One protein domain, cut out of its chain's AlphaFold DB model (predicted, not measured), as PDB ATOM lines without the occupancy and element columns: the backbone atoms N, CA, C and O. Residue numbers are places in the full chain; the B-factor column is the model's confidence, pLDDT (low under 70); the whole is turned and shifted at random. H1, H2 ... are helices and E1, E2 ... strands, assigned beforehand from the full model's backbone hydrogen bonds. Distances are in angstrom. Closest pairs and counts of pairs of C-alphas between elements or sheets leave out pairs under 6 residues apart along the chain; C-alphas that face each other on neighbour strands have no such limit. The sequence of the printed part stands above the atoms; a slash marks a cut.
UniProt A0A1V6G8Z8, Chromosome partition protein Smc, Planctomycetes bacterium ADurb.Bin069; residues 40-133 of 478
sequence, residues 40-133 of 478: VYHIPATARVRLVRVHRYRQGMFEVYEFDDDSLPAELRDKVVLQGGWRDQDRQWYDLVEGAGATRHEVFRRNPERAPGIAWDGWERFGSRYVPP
ATOM      1  N   VAL A  40     -29.658  35.975 -39.538       87.81
ATOM      2  CA  VAL A  40     -30.441  34.797 -39.903       87.81
ATOM      3  C   VAL A  40     -31.679  34.712 -39.034       87.81
ATOM      4  O   VAL A  40     -31.605  34.843 -37.808       87.81
ATOM      5  N   TYR A  41     -32.800  34.464 -39.694       88.12
ATOM      6  CA  TYR A  41     -34.107  34.248 -39.104       88.12
ATOM      7  C   TYR A  41     -34.613  32.861 -39.515       88.12
ATOM      8  O   TYR A  41     -34.343  32.409 -40.628       88.12
ATOM      9  N   HIS A  42     -35.351  32.185 -38.641       87.56
ATOM     10  CA  HIS A  42     -36.064  30.945 -38.971       87.56
ATOM     11  C   HIS A  42     -37.375  30.859 -38.190       87.56
ATOM     12  O   HIS A  42     -37.600  31.616 -37.247       87.56
ATOM     13  N   ILE A  43     -38.226  29.908 -38.565       84.12
ATOM     14  CA  ILE A  43     -39.385  29.495 -37.769       84.12
ATOM     15  C   ILE A  43     -38.999  28.170 -37.092       84.12
ATOM     16  O   ILE A  43     -38.772  27.203 -37.814       84.12
ATOM     17  N   PRO A  44     -38.909  28.063 -35.751       74.19
ATOM     18  CA  PRO A  44     -38.430  26.846 -35.069       74.19
ATOM     19  C   PRO A  44     -39.170  25.542 -35.416       74.19
ATOM     20  O   PRO A  44     -38.613  24.461 -35.249       74.19
ATOM     21  N   ALA A  45     -40.417  25.636 -35.889       72.69
ATOM     22  CA  ALA A  45     -41.265  24.502 -36.256       72.69
ATOM     23  C   ALA A  45     -41.195  24.094 -37.744       72.69
ATOM     24  O   ALA A  45     -41.917  23.186 -38.149       72.69
ATOM     25  N   THR A  46     -40.381  24.759 -38.575       80.12
ATOM     26  CA  THR A  46     -40.271  24.464 -40.018       80.12
ATOM     27  C   THR A  46     -38.826  24.563 -40.500       80.12
ATOM     28  O   THR A  46     -37.999  25.203 -39.855       80.12
ATOM     29  N   ALA A  47     -38.543  24.016 -41.678       82.31
ATOM     30  CA  ALA A  47     -37.247  24.138 -42.339       82.31
ATOM     31  C   ALA A  47     -37.020  25.507 -43.033       82.31
ATOM     32  O   ALA A  47     -35.967  25.736 -43.619       82.31
ATOM     33  N   ARG A  48     -37.967  26.460 -42.971       86.62
ATOM     34  CA  ARG A  48     -37.843  27.762 -43.658       86.62
ATOM     35  C   ARG A  48     -36.850  28.703 -42.972       86.62
ATOM     36  O   ARG A  48     -36.892  28.925 -41.757       86.62
ATOM     37  N   VAL A  49     -36.012  29.332 -43.794       88.56
ATOM     38  CA  VAL A  49     -34.910  30.218 -43.402       88.56
ATOM     39  C   VAL A  49     -35.016  31.545 -44.133       88.56
ATOM     40  O   VAL A  49     -35.271  31.583 -45.333       88.56
ATOM     41  N   ARG A  50     -34.737  32.636 -43.419       90.12
ATOM     42  CA  ARG A  50     -34.536  33.965 -43.986       90.12
ATOM     43  C   ARG A  50     -33.143  34.471 -43.681       90.12
ATOM     44  O   ARG A  50     -32.718  34.574 -42.531       90.12
ATOM     45  N   LEU A  51     -32.463  34.838 -44.747       88.44
ATOM     46  CA  LEU A  51     -31.165  35.473 -44.765       88.44
ATOM     47  C   LEU A  51     -31.371  36.962 -45.022       88.44
ATOM     48  O   LEU A  51     -31.771  37.362 -46.112       88.44
ATOM     49  N   VAL A  52     -31.112  37.781 -44.008       88.12
ATOM     50  CA  VAL A  52     -31.349  39.226 -44.030       88.12
ATOM     51  C   VAL A  52     -30.013  39.961 -44.039       88.12
ATOM     52  O   VAL A  52     -29.258  39.876 -43.069       88.12
ATOM     53  N   ARG A  53     -29.734  40.730 -45.095       86.50
ATOM     54  CA  ARG A  53     -28.530  41.575 -45.197       86.50
ATOM     55  C   ARG A  53     -28.865  43.007 -45.602       86.50
ATOM     56  O   ARG A  53     -29.896  43.265 -46.222       86.50
ATOM     57  N   VAL A  54     -28.004  43.957 -45.242       84.69
ATOM     58  CA  VAL A  54     -28.190  45.369 -45.619       84.69
ATOM     59  C   VAL A  54     -28.072  45.506 -47.140       84.69
ATOM     60  O   VAL A  54     -27.144  44.968 -47.741       84.69
ATOM     61  N   HIS A  55     -29.000  46.220 -47.776       83.69
ATOM     62  CA  HIS A  55     -29.005  46.364 -49.230       83.69
ATOM     63  C   HIS A  55     -27.795  47.189 -49.707       83.69
ATOM     64  O   HIS A  55     -27.663  48.368 -49.378       83.69
ATOM     65  N   ARG A  56     -26.962  46.604 -50.579       75.94
ATOM     66  CA  ARG A  56     -25.663  47.162 -51.017       75.94
ATOM     67  C   ARG A  56     -25.725  48.592 -51.575       75.94
ATOM     68  O   ARG A  56     -24.843  49.394 -51.293       75.94
ATOM     69  N   TYR A  57     -26.765  48.907 -52.354       78.94
ATOM     70  CA  TYR A  57     -26.906  50.192 -53.064       78.94
ATOM     71  C   TYR A  57     -28.006  51.141 -52.547       78.94
ATOM     72  O   TYR A  57     -28.107  52.264 -53.033       78.94
ATOM     73  N   ARG A  58     -28.861  50.722 -51.602       80.12
ATOM     74  CA  ARG A  58     -30.048  51.484 -51.166       80.12
ATOM     75  C   ARG A  58     -30.043  51.626 -49.647       80.12
ATOM     76  O   ARG A  58     -30.374  50.687 -48.925       80.12
ATOM     77  N   GLN A  59     -29.669  52.804 -49.150       77.06
ATOM     78  CA  GLN A  59     -29.656  53.069 -47.708       77.06
ATOM     79  C   GLN A  59     -31.066  52.921 -47.110       77.06
ATOM     80  O   GLN A  59     -32.046  53.412 -47.665       77.06
ATOM     81  N   GLY A  60     -31.170  52.232 -45.970       77.31
ATOM     82  CA  GLY A  60     -32.449  51.975 -45.295       77.31
ATOM     83  C   GLY A  60     -33.259  50.788 -45.839       77.31
ATOM     84  O   GLY A  60     -34.339  50.517 -45.311       77.31
ATOM     85  N   MET A  61     -32.746  50.061 -46.835       83.75
ATOM     86  CA  MET A  61     -33.323  48.813 -47.349       83.75
ATOM     87  C   MET A  61     -32.526  47.590 -46.873       83.75
ATOM     88  O   MET A  61     -31.320  47.664 -46.626       83.75
ATOM     89  N   PHE A  62     -33.208  46.453 -46.788       86.06
ATOM     90  CA  PHE A  62     -32.636  45.123 -46.600       86.06
ATOM     91  C   PHE A  62     -32.969  44.240 -47.802       86.06
ATOM     92  O   PHE A  62     -34.056  44.330 -48.375       86.06
ATOM     93  N   GLU A  63     -32.031  43.367 -48.152       87.69
ATOM     94  CA  GLU A  63     -32.268  42.227 -49.032       87.69
ATOM     95  C   GLU A  63     -32.571  41.018 -48.141       87.69
ATOM     96  O   GLU A  63     -31.809  40.705 -47.220       87.69
ATOM     97  N   VAL A  64     -33.713  40.375 -48.387       88.31
ATOM     98  CA  VAL A  64     -34.189  39.206 -47.645       88.31
ATOM     99  C   VAL A  64     -34.277  38.043 -48.617       88.31
ATOM    100  O   VAL A  64     -35.068  38.080 -49.556       88.31
ATOM    101  N   TYR A  65     -33.464  37.020 -48.398       89.00
ATOM    102  CA  TYR A  65     -33.486  35.793 -49.182       89.00
ATOM    103  C   TYR A  65     -34.164  34.697 -48.370       89.00
ATOM    104  O   TYR A  65     -33.764  34.446 -47.234       89.00
ATOM    105  N   GLU A  66     -35.186  34.062 -48.933       89.62
ATOM    106  CA  GLU A  66     -35.941  32.999 -48.274       89.62
ATOM    107  C   GLU A  66     -35.803  31.670 -49.023       89.62
ATOM    108  O   GLU A  66     -36.034  31.611 -50.232       89.62
ATOM    109  N   PHE A  67     -35.452  30.612 -48.293       89.75
ATOM    110  CA  PHE A  67     -35.373  29.235 -48.787       89.75
ATOM    111  C   PHE A  67     -35.781  28.241 -47.697       89.75
ATOM    112  O   PHE A  67     -36.027  28.610 -46.547       89.75
ATOM    113  N   ASP A  68     -35.839  26.969 -48.073       88.19
ATOM    114  CA  ASP A  68     -36.061  25.846 -47.170       88.19
ATOM    115  C   ASP A  68     -34.733  25.102 -46.935       88.19
ATOM    116  O   ASP A  68     -34.032  24.805 -47.904       88.19
ATOM    117  N   ASP A  69     -34.355  24.810 -45.685       85.69
ATOM    118  CA  ASP A  69     -33.143  24.044 -45.354       85.69
ATOM    119  C   ASP A  69     -33.063  22.745 -46.156       85.69
ATOM    120  O   ASP A  69     -31.967  22.343 -46.550       85.69
ATOM    121  N   ASP A  70     -34.202  22.097 -46.424       84.06
ATOM    122  CA  ASP A  70     -34.235  20.822 -47.128       84.06
ATOM    123  C   ASP A  70     -33.926  20.946 -48.624       84.06
ATOM    124  O   ASP A  70     -33.450  19.976 -49.216       84.06
ATOM    125  N   SER A  71     -34.043  22.145 -49.204       84.75
ATOM    126  CA  SER A  71     -33.558  22.435 -50.561       84.75
ATOM    127  C   SER A  71     -32.031  22.556 -50.660       84.75
ATOM    128  O   SER A  71     -31.488  22.474 -51.761       84.75
ATOM    129  N   LEU A  72     -31.314  22.720 -49.538       85.12
ATOM    130  CA  LEU A  72     -29.868  22.948 -49.565       85.12
ATOM    131  C   LEU A  72     -29.103  21.655 -49.927       85.12
ATOM    132  O   LEU A  72     -29.246  20.660 -49.205       85.12
ATOM    133  N   PRO A  73     -28.238  21.648 -50.959       86.94
ATOM    134  CA  PRO A  73     -27.402  20.500 -51.305       86.94
ATOM    135  C   PRO A  73     -26.532  20.022 -50.137       86.94
ATOM    136  O   PRO A  73     -25.976  20.836 -49.397       86.94
ATOM    137  N   ALA A  74     -26.375  18.701 -49.992       84.38
ATOM    138  CA  ALA A  74     -25.608  18.095 -48.897       84.38
ATOM    139  C   ALA A  74     -24.163  18.625 -48.831       84.38
ATOM    140  O   ALA A  74     -23.728  19.080 -47.778       84.38
ATOM    141  N   GLU A  75     -23.478  18.706 -49.978       85.56
ATOM    142  CA  GLU A  75     -22.120  19.261 -50.093       85.56
ATOM    143  C   GLU A  75     -22.013  20.698 -49.553       85.56
ATOM    144  O   GLU A  75     -21.019  21.067 -48.921       85.56
ATOM    145  N   LEU A  76     -23.050  21.520 -49.763       84.19
ATOM    146  CA  LEU A  76     -23.102  22.881 -49.233       84.19
ATOM    147  C   LEU A  76     -23.412  22.889 -47.733       84.19
ATOM    148  O   LEU A  76     -22.777  23.656 -47.011       84.19
ATOM    149  N   ARG A  77     -24.302  22.016 -47.228       82.56
ATOM    150  CA  ARG A  77     -24.519  21.863 -45.773       82.56
ATOM    151  C   ARG A  77     -23.214  21.470 -45.075       82.56
ATOM    152  O   ARG A  77     -22.843  22.115 -44.093       82.56
ATOM    153  N   ASP A  78     -22.480  20.504 -45.619       83.06
ATOM    154  CA  ASP A  78     -21.204  20.032 -45.075       83.06
ATOM    155  C   ASP A  78     -20.122  21.120 -45.128       83.06
ATOM    156  O   ASP A  78     -19.447  21.373 -44.127       83.06
ATOM    157  N   LYS A  79     -20.010  21.860 -46.242       84.00
ATOM    158  CA  LYS A  79     -19.118  23.029 -46.369       84.00
ATOM    159  C   LYS A  79     -19.442  24.123 -45.339       84.00
ATOM    160  O   LYS A  79     -18.520  24.715 -44.778       84.00
ATOM    161  N   VAL A  80     -20.721  24.386 -45.052       82.75
ATOM    162  CA  VAL A  80     -21.140  25.339 -44.004       82.75
ATOM    163  C   VAL A  80     -20.778  24.815 -42.608       82.75
ATOM    164  O   VAL A  80     -20.291  25.583 -41.774       82.75
ATOM    165  N   VAL A  81     -20.984  23.520 -42.341       77.50
ATOM    166  CA  VAL A  81     -20.634  22.876 -41.061       77.50
ATOM    167  C   VAL A  81     -19.126  22.925 -40.810       77.50
ATOM    168  O   VAL A  81     -18.718  23.351 -39.731       77.50
ATOM    169  N   LEU A  82     -18.306  22.572 -41.806       80.31
ATOM    170  CA  LEU A  82     -16.840  22.607 -41.735       80.31
ATOM    171  C   LEU A  82     -16.276  24.017 -41.488       80.31
ATOM    172  O   LEU A  82     -15.195  24.151 -40.920       80.31
ATOM    173  N   GLN A  83     -16.989  25.067 -41.904       78.88
ATOM    174  CA  GLN A  83     -16.565  26.464 -41.742       78.88
ATOM    175  C   GLN A  83     -17.078  27.138 -40.453       78.88
ATOM    176  O   GLN A  83     -16.811  28.323 -40.248       78.88
ATOM    177  N   GLY A  84     -17.801  26.425 -39.581       71.44
ATOM    178  CA  GLY A  84     -18.373  27.011 -38.359       71.44
ATOM    179  C   GLY A  84     -19.521  27.996 -38.632       71.44
ATOM    180  O   GLY A  84     -19.703  29.007 -37.937       71.44
ATOM    181  N   GLY A  85     -20.286  27.713 -39.691       78.88
ATOM    182  CA  GLY A  85     -21.351  28.569 -40.198       78.88
ATOM    183  C   GLY A  85     -20.857  29.741 -41.048       78.88
ATOM    184  O   GLY A  85     -19.713  30.186 -40.955       78.88
ATOM    185  N   TRP A  86     -21.746  30.286 -41.876       82.31
ATOM    186  CA  TRP A  86     -21.418  31.404 -42.767       82.31
ATOM    187  C   TRP A  86     -21.756  32.753 -42.142       82.31
ATOM    188  O   TRP A  86     -22.826  32.937 -41.559       82.31
ATOM    189  N   ARG A  87     -20.808  33.692 -42.240       71.75
ATOM    190  CA  ARG A  87     -20.949  35.089 -41.797       71.75
ATOM    191  C   ARG A  87     -21.413  35.947 -42.965       71.75
ATOM    192  O   ARG A  87     -21.326  35.508 -44.103       71.75
ATOM    193  N   ASP A  88     -21.855  37.169 -42.679       65.69
ATOM    194  CA  ASP A  88     -22.152  38.208 -43.678       65.69
ATOM    195  C   ASP A  88     -20.865  38.634 -44.424       65.69
ATOM    196  O   ASP A  88     -20.197  39.614 -44.098       65.69
ATOM    197  N   GLN A  89     -20.456  37.787 -45.368       70.12
ATOM    198  CA  GLN A  89     -19.399  37.989 -46.350       70.12
ATOM    199  C   GLN A  89     -20.031  37.746 -47.717       70.12
ATOM    200  O   GLN A  89     -20.583  36.664 -47.930       70.12
ATOM    201  N   ASP A  90     -19.907  38.713 -48.635       69.62
ATOM    202  CA  ASP A  90     -20.558  38.699 -49.956       69.62
ATOM    203  C   ASP A  90     -20.569  37.300 -50.592       69.62
ATOM    204  O   ASP A  90     -21.634  36.737 -50.840       69.62
ATOM    205  N   ARG A  91     -19.385  36.703 -50.787       77.94
ATOM    206  CA  ARG A  91     -19.235  35.418 -51.483       77.94
ATOM    207  C   ARG A  91     -19.928  34.248 -50.777       77.94
ATOM    208  O   ARG A  91     -20.562  33.450 -51.449       77.94
ATOM    209  N   GLN A  92     -19.850  34.155 -49.445       78.50
ATOM    210  CA  GLN A  92     -20.512  33.069 -48.706       78.50
ATOM    211  C   GLN A  92     -22.038  33.153 -48.836       78.50
ATOM    212  O   GLN A  92     -22.705  32.130 -48.924       78.50
ATOM    213  N   TRP A  93     -22.601  34.364 -48.875       78.06
ATOM    214  CA  TRP A  93     -24.050  34.534 -49.003       78.06
ATOM    215  C   TRP A  93     -24.540  34.305 -50.430       78.06
ATOM    216  O   TRP A  93     -25.602  33.714 -50.590       78.06
ATOM    217  N   TYR A  94     -23.764  34.681 -51.451       81.44
ATOM    218  CA  TYR A  94     -24.077  34.317 -52.837       81.44
ATOM    219  C   TYR A  94     -24.042  32.794 -53.050       81.44
ATOM    220  O   TYR A  94     -25.046  32.251 -53.509       81.44
ATOM    221  N   ASP A  95     -22.983  32.100 -52.602       83.19
ATOM    222  CA  ASP A  95     -22.899  30.626 -52.624       83.19
ATOM    223  C   ASP A  95     -24.144  29.967 -51.966       83.19
ATOM    224  O   ASP A  95     -24.606  28.920 -52.419       83.19
ATOM    225  N   LEU A  96     -24.696  30.567 -50.896       84.56
ATOM    226  CA  LEU A  96     -25.861  30.041 -50.163       84.56
ATOM    227  C   LEU A  96     -27.179  30.280 -50.895       84.56
ATOM    228  O   LEU A  96     -28.008  29.382 -50.990       84.56
ATOM    229  N   VAL A  97     -27.368  31.503 -51.385       84.31
ATOM    230  CA  VAL A  97     -28.588  31.956 -52.060       84.31
ATOM    231  C   VAL A  97     -28.776  31.230 -53.387       84.31
ATOM    232  O   VAL A  97     -29.876  30.754 -53.660       84.31
ATOM    233  N   GLU A  98     -27.711  31.110 -54.182       84.69
ATOM    234  CA  GLU A  98     -27.743  30.380 -55.452       84.69
ATOM    235  C   GLU A  98     -27.911  28.876 -55.213       84.69
ATOM    236  O   GLU A  98     -28.793  28.255 -55.803       84.69
ATOM    237  N   GLY A  99     -27.135  28.302 -54.286       82.25
ATOM    238  CA  GLY A  99     -27.183  26.873 -53.976       82.25
ATOM    239  C   GLY A  99     -28.505  26.387 -53.372       82.25
ATOM    240  O   GLY A  99     -28.853  25.226 -53.555       82.25
ATOM    241  N   ALA A 100     -29.246  27.254 -52.675       83.06
ATOM    242  CA  ALA A 100     -30.557  26.944 -52.094       83.06
ATOM    243  C   ALA A 100     -31.751  27.301 -53.002       83.06
ATOM    244  O   ALA A 100     -32.896  27.081 -52.615       83.06
ATOM    245  N   GLY A 101     -31.519  27.925 -54.165       84.00
ATOM    246  CA  GLY A 101     -32.601  28.452 -55.009       84.00
ATOM    247  C   GLY A 101     -33.451  29.529 -54.314       84.00
ATOM    248  O   GLY A 101     -34.665  29.586 -54.512       84.00
ATOM    249  N   ALA A 102     -32.839  30.353 -53.457       86.62
ATOM    250  CA  ALA A 102     -33.566  31.228 -52.542       86.62
ATOM    251  C   ALA A 102     -34.330  32.363 -53.250       86.62
ATOM    252  O   ALA A 102     -33.798  33.078 -54.102       86.62
ATOM    253  N   THR A 103     -35.569  32.603 -52.820       86.06
ATOM    254  CA  THR A 103     -36.391  33.719 -53.313       86.06
ATOM    255  C   THR A 103     -35.927  35.042 -52.700       86.06
ATOM    256  O   THR A 103     -35.850  35.178 -51.479       86.06
ATOM    257  N   ARG A 104     -35.598  36.031 -53.539       87.75
ATOM    258  CA  ARG A 104     -35.174  37.373 -53.108       87.75
ATOM    259  C   ARG A 104     -36.373  38.303 -52.948       87.75
ATOM    260  O   ARG A 104     -37.164  38.462 -53.871       87.75
ATOM    261  N   HIS A 105     -36.392  39.026 -51.836       86.31
ATOM    262  CA  HIS A 105     -37.332  40.099 -51.527       86.31
ATOM    263  C   HIS A 105     -36.565  41.354 -51.090       86.31
ATOM    264  O   HIS A 105     -35.499  41.261 -50.476       86.31
ATOM    265  N   GLU A 106     -37.097  42.539 -51.386       84.50
ATOM    266  CA  GLU A 106     -36.544  43.818 -50.920       84.50
ATOM    267  C   GLU A 106     -37.486  44.471 -49.913       84.50
ATOM    268  O   GLU A 106     -38.692  44.571 -50.142       84.50
ATOM    269  N   VAL A 107     -36.935  44.892 -48.773       83.69
ATOM    270  CA  VAL A 107     -37.724  45.222 -47.583       83.69
ATOM    271  C   VAL A 107     -37.194  46.499 -46.922       83.69
ATOM    272  O   VAL A 107     -36.003  46.619 -46.634       83.69
ATOM    273  N   PHE A 108     -38.071  47.465 -46.635       77.69
ATOM    274  CA  PHE A 108     -37.687  48.697 -45.934       77.69
ATOM    275  C   PHE A 108     -37.455  48.449 -44.440       77.69
ATOM    276  O   PHE A 108     -38.344  47.959 -43.747       77.69
ATOM    277  N   ARG A 109     -36.313  48.912 -43.910       71.88
ATOM    278  CA  ARG A 109     -35.918  48.756 -42.496       71.88
ATOM    279  C   ARG A 109     -37.001  49.157 -41.491       71.88
ATOM    280  O   ARG A 109     -37.192  48.460 -40.506       71.88
ATOM    281  N   ARG A 110     -37.678  50.288 -41.731       67.38
ATOM    282  CA  ARG A 110     -38.653  50.894 -40.800       67.38
ATOM    283  C   ARG A 110     -40.104  50.427 -40.994       67.38
ATOM    284  O   ARG A 110     -40.966  50.855 -40.236       67.38
ATOM    285  N   ASN A 111     -40.395  49.630 -42.024       71.50
ATOM    286  CA  ASN A 111     -41.736  49.091 -42.310       71.50
ATOM    287  C   ASN A 111     -41.637  47.735 -43.047       71.50
ATOM    288  O   ASN A 111     -42.116  47.613 -44.180       71.50
ATOM    289  N   PRO A 112     -41.011  46.707 -42.446       68.69
ATOM    290  CA  PRO A 112     -40.754  45.445 -43.138       68.69
ATOM    291  C   PRO A 112     -42.017  44.610 -43.401       68.69
ATOM    292  O   PRO A 112     -42.026  43.781 -44.307       68.69
ATOM    293  N   GLU A 113     -43.099  44.876 -42.666       69.00
ATOM    294  CA  GLU A 113     -44.437  44.287 -42.839       69.00
ATOM    295  C   GLU A 113     -45.181  44.776 -44.096       69.00
ATOM    296  O   GLU A 113     -46.189  44.194 -44.480       69.00
ATOM    297  N   ARG A 114     -44.728  45.868 -44.734       65.88
ATOM    298  CA  ARG A 114     -45.379  46.428 -45.935       65.88
ATOM    299  C   ARG A 114     -44.843  45.853 -47.251       65.88
ATOM    300  O   ARG A 114     -45.287  46.283 -48.313       65.88
ATOM    301  N   ALA A 115     -43.878  44.936 -47.199       68.44
ATOM    302  CA  ALA A 115     -43.340  44.290 -48.391       68.44
ATOM    303  C   ALA A 115     -44.373  43.294 -48.964       68.44
ATOM    304  O   ALA A 115     -44.778  42.373 -48.252       68.44
ATOM    305  N   PRO A 116     -44.824  43.448 -50.224       64.94
ATOM    306  CA  PRO A 116     -45.804  42.537 -50.806       64.94
ATOM    307  C   PRO A 116     -45.228  41.119 -50.897       64.94
ATOM    308  O   PRO A 116     -44.133  40.922 -51.415       64.94
ATOM    309  N   GLY A 117     -45.974  40.131 -50.397       69.06
ATOM    310  CA  GLY A 117     -45.580  38.717 -50.427       69.06
ATOM    311  C   GLY A 117     -44.723  38.230 -49.250       69.06
ATOM    312  O   GLY A 117     -44.426  37.039 -49.201       69.06
ATOM    313  N   ILE A 118     -44.373  39.086 -48.279       77.75
ATOM    314  CA  ILE A 118     -43.635  38.687 -47.068       77.75
ATOM    315  C   ILE A 118     -44.469  38.908 -45.796       77.75
ATOM    316  O   ILE A 118     -44.973  39.996 -45.538       77.75
ATOM    317  N   ALA A 119     -44.562  37.867 -44.965       81.56
ATOM    318  CA  ALA A 119     -45.114  37.918 -43.609       81.56
ATOM    319  C   ALA A 119     -44.031  37.538 -42.587       81.56
ATOM    320  O   ALA A 119     -43.267  36.600 -42.828       81.56
ATOM    321  N   TRP A 120     -43.950  38.263 -41.465       81.25
ATOM    322  CA  TRP A 120     -42.925  38.088 -40.418       81.25
ATOM    323  C   TRP A 120     -43.432  37.381 -39.151       81.25
ATOM    324  O   TRP A 120     -42.637  37.106 -38.254       81.25
ATOM    325  N   ASP A 121     -44.717  37.031 -39.083       81.31
ATOM    326  CA  ASP A 121     -45.284  36.294 -37.951       81.31
ATOM    327  C   ASP A 121     -44.573  34.947 -37.734       81.31
ATOM    328  O   ASP A 121     -44.373  34.173 -38.671       81.31
ATOM    329  N   GLY A 122     -44.175  34.673 -36.488       79.12
ATOM    330  CA  GLY A 122     -43.486  33.436 -36.097       79.12
ATOM    331  C   GLY A 122     -42.003  33.338 -36.484       79.12
ATOM    332  O   GLY A 122     -41.387  32.310 -36.207       79.12
ATOM    333  N   TRP A 123     -41.413  34.371 -37.099       85.50
ATOM    334  CA  TRP A 123     -39.986  34.393 -37.439       85.50
ATOM    335  C   TRP A 123     -39.128  34.903 -36.280       85.50
ATOM    336  O   TRP A 123     -39.252  36.048 -35.846       85.50
ATOM    337  N   GLU A 124     -38.181  34.080 -35.837       85.75
ATOM    338  CA  GLU A 124     -37.252  34.398 -34.752       85.75
ATOM    339  C   GLU A 124     -35.847  34.677 -35.294       85.75
ATOM    340  O   GLU A 124     -35.367  33.995 -36.202       85.75
ATOM    341  N   ARG A 125     -35.157  35.679 -34.730       85.75
ATOM    342  CA  ARG A 125     -33.766  35.997 -35.087       85.75
ATOM    343  C   ARG A 125     -32.805  35.079 -34.333       85.75
ATOM    344  O   ARG A 125     -32.600  35.247 -33.136       85.75
ATOM    345  N   PHE A 126     -32.136  34.192 -35.058       80.75
ATOM    346  CA  PHE A 126     -31.189  33.225 -34.500       80.75
ATOM    347  C   PHE A 126     -29.794  33.812 -34.237       80.75
ATOM    348  O   PHE A 126     -29.141  33.476 -33.250       80.75
ATOM    349  N   GLY A 127     -29.316  34.710 -35.103       83.00
ATOM    350  CA  GLY A 127     -27.997  35.322 -34.934       83.00
ATOM    351  C   GLY A 127     -27.452  35.971 -36.201       83.00
ATOM    352  O   GLY A 127     -28.180  36.206 -37.155       83.00
ATOM    353  N   SER A 128     -26.151  36.266 -36.216       81.94
ATOM    354  CA  SER A 128     -25.440  36.855 -37.365       81.94
ATOM    355  C   SER A 128     -24.777  35.830 -38.293       81.94
ATOM    356  O   SER A 128     -24.064  36.220 -39.217       81.94
ATOM    357  N   ARG A 129     -24.972  34.526 -38.047       84.88
ATOM    358  CA  ARG A 129     -24.435  33.444 -38.882       84.88
ATOM    359  C   ARG A 129     -25.487  32.406 -39.216       84.88
ATOM    360  O   ARG A 129     -26.311  32.071 -38.367       84.88
ATOM    361  N   TYR A 130     -25.385  31.849 -40.417       85.50
ATOM    362  CA  TYR A 130     -26.146  30.671 -40.806       85.50
ATOM    363  C   TYR A 130     -25.410  29.410 -40.347       85.50
ATOM    364  O   TYR A 130     -24.256  29.196 -40.711       85.50
ATOM    365  N   VAL A 131     -26.085  28.590 -39.540       84.94
ATOM    366  CA  VAL A 131     -25.626  27.266 -39.094       84.94
ATOM    367  C   VAL A 131     -26.773  26.293 -39.375       84.94
ATOM    368  O   VAL A 131     -27.837  26.497 -38.784       84.94
ATOM    369  N   PRO A 132     -26.618  25.297 -40.267       82.38
ATOM    370  CA  PRO A 132     -27.711  24.410 -40.663       82.38
ATOM    371  C   PRO A 132     -28.252  23.614 -39.464       82.38
ATOM    372  O   PRO A 132     -27.511  23.387 -38.497       82.38
ATOM    373  N   PRO A 133     -29.530  23.200 -39.502       83.19
ATOM    374  CA  PRO A 133     -30.122  22.400 -38.439       83.19
ATOM    375  C   PRO A 133     -29.401  21.056 -38.297       83.19
ATOM    376  O   PRO A 133     -28.919  20.473 -39.268       83.19
TER     377      PRO A 133
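What this domain is: This is residues 40 to 133 of the 478 residues of the protein "Chromosome partition protein Smc" of Planctomycetes bacterium ADurb.Bin069 (UniProt A0A1V6G8Z8). A strongly twisted sheet of five strands has one helix, H2, slantwise over one face, while a second helix, H1, sits off the sheet, close to H2. A long link, residues 109 to 123, loops from one edge strand, E4, to the other, E5. The 94 printed residues hold E1, E2, E3, H1, H2, E4, E5 along the chain; the sheet's order is E4 E3 E2 E1 E5, all antiparallel, and the class is mixed, helices and strands. The whole is compact, with a radius of gyration of the C-alphas of 12.9 A and spans of 36 by 31 by 22 A.

Where its parts are: In the sheet, E3 is residues 61 to 68, 23.1 A; E2 is 48 to 54, 20.2 A; E4 is 103 to 108, 16.7 A; E1 is 40 to 42, from C-alpha 40 at (-30.441, 34.797, -39.903); E5 is 124 to 127, ending with C-alpha 127 at (-27.997, 35.322, -34.934). H2 is residues 90 to 99, 14.1 A, and H1 is 74 to 82, 12.2 A.

How they stand to each other: E1, E2 and E3 form a meander, each strand the antiparallel neighbour of the one before. N 51 and O 65 of E2 and E3 are 2.8 A apart, within hydrogen-bond range, as are N 41 and O 50 of E1 and E2, 2.8 A, N 64 and O 105 of E3 and E4, 2.9 A, and N 40 and O 127 of E1 and E5, 2.8 A. H2 is on the sheet at a height of 10.0 A, over E3 and E2, only just slantwise to the strands at 30.0 degrees to E2 on the local plane; the closest C-alphas of H2 and E3 are those of Val 97 and Tyr 65, 6.9 A. H1 and H2 are close but not clearly touching, their closest C-alphas those of Leu 76 and Gly 99, 7.4 A, at a shallow tilt of 29 degrees, opposite ways. In H1 and H2 every O i to N i+4 pair is within hydrogen-bond range. Residues 86 to 87 pair with residues 129 to 130, antiparallel.

The domain as a whole: The C-alphas farthest apart are those of Leu 82 and Arg 114, 37.4 A. The printed part has no cut, and the link from E4 to E5 is long, 15 residues. pLDDT is under 70 at residues 88, 90, 110 and 112 to 117.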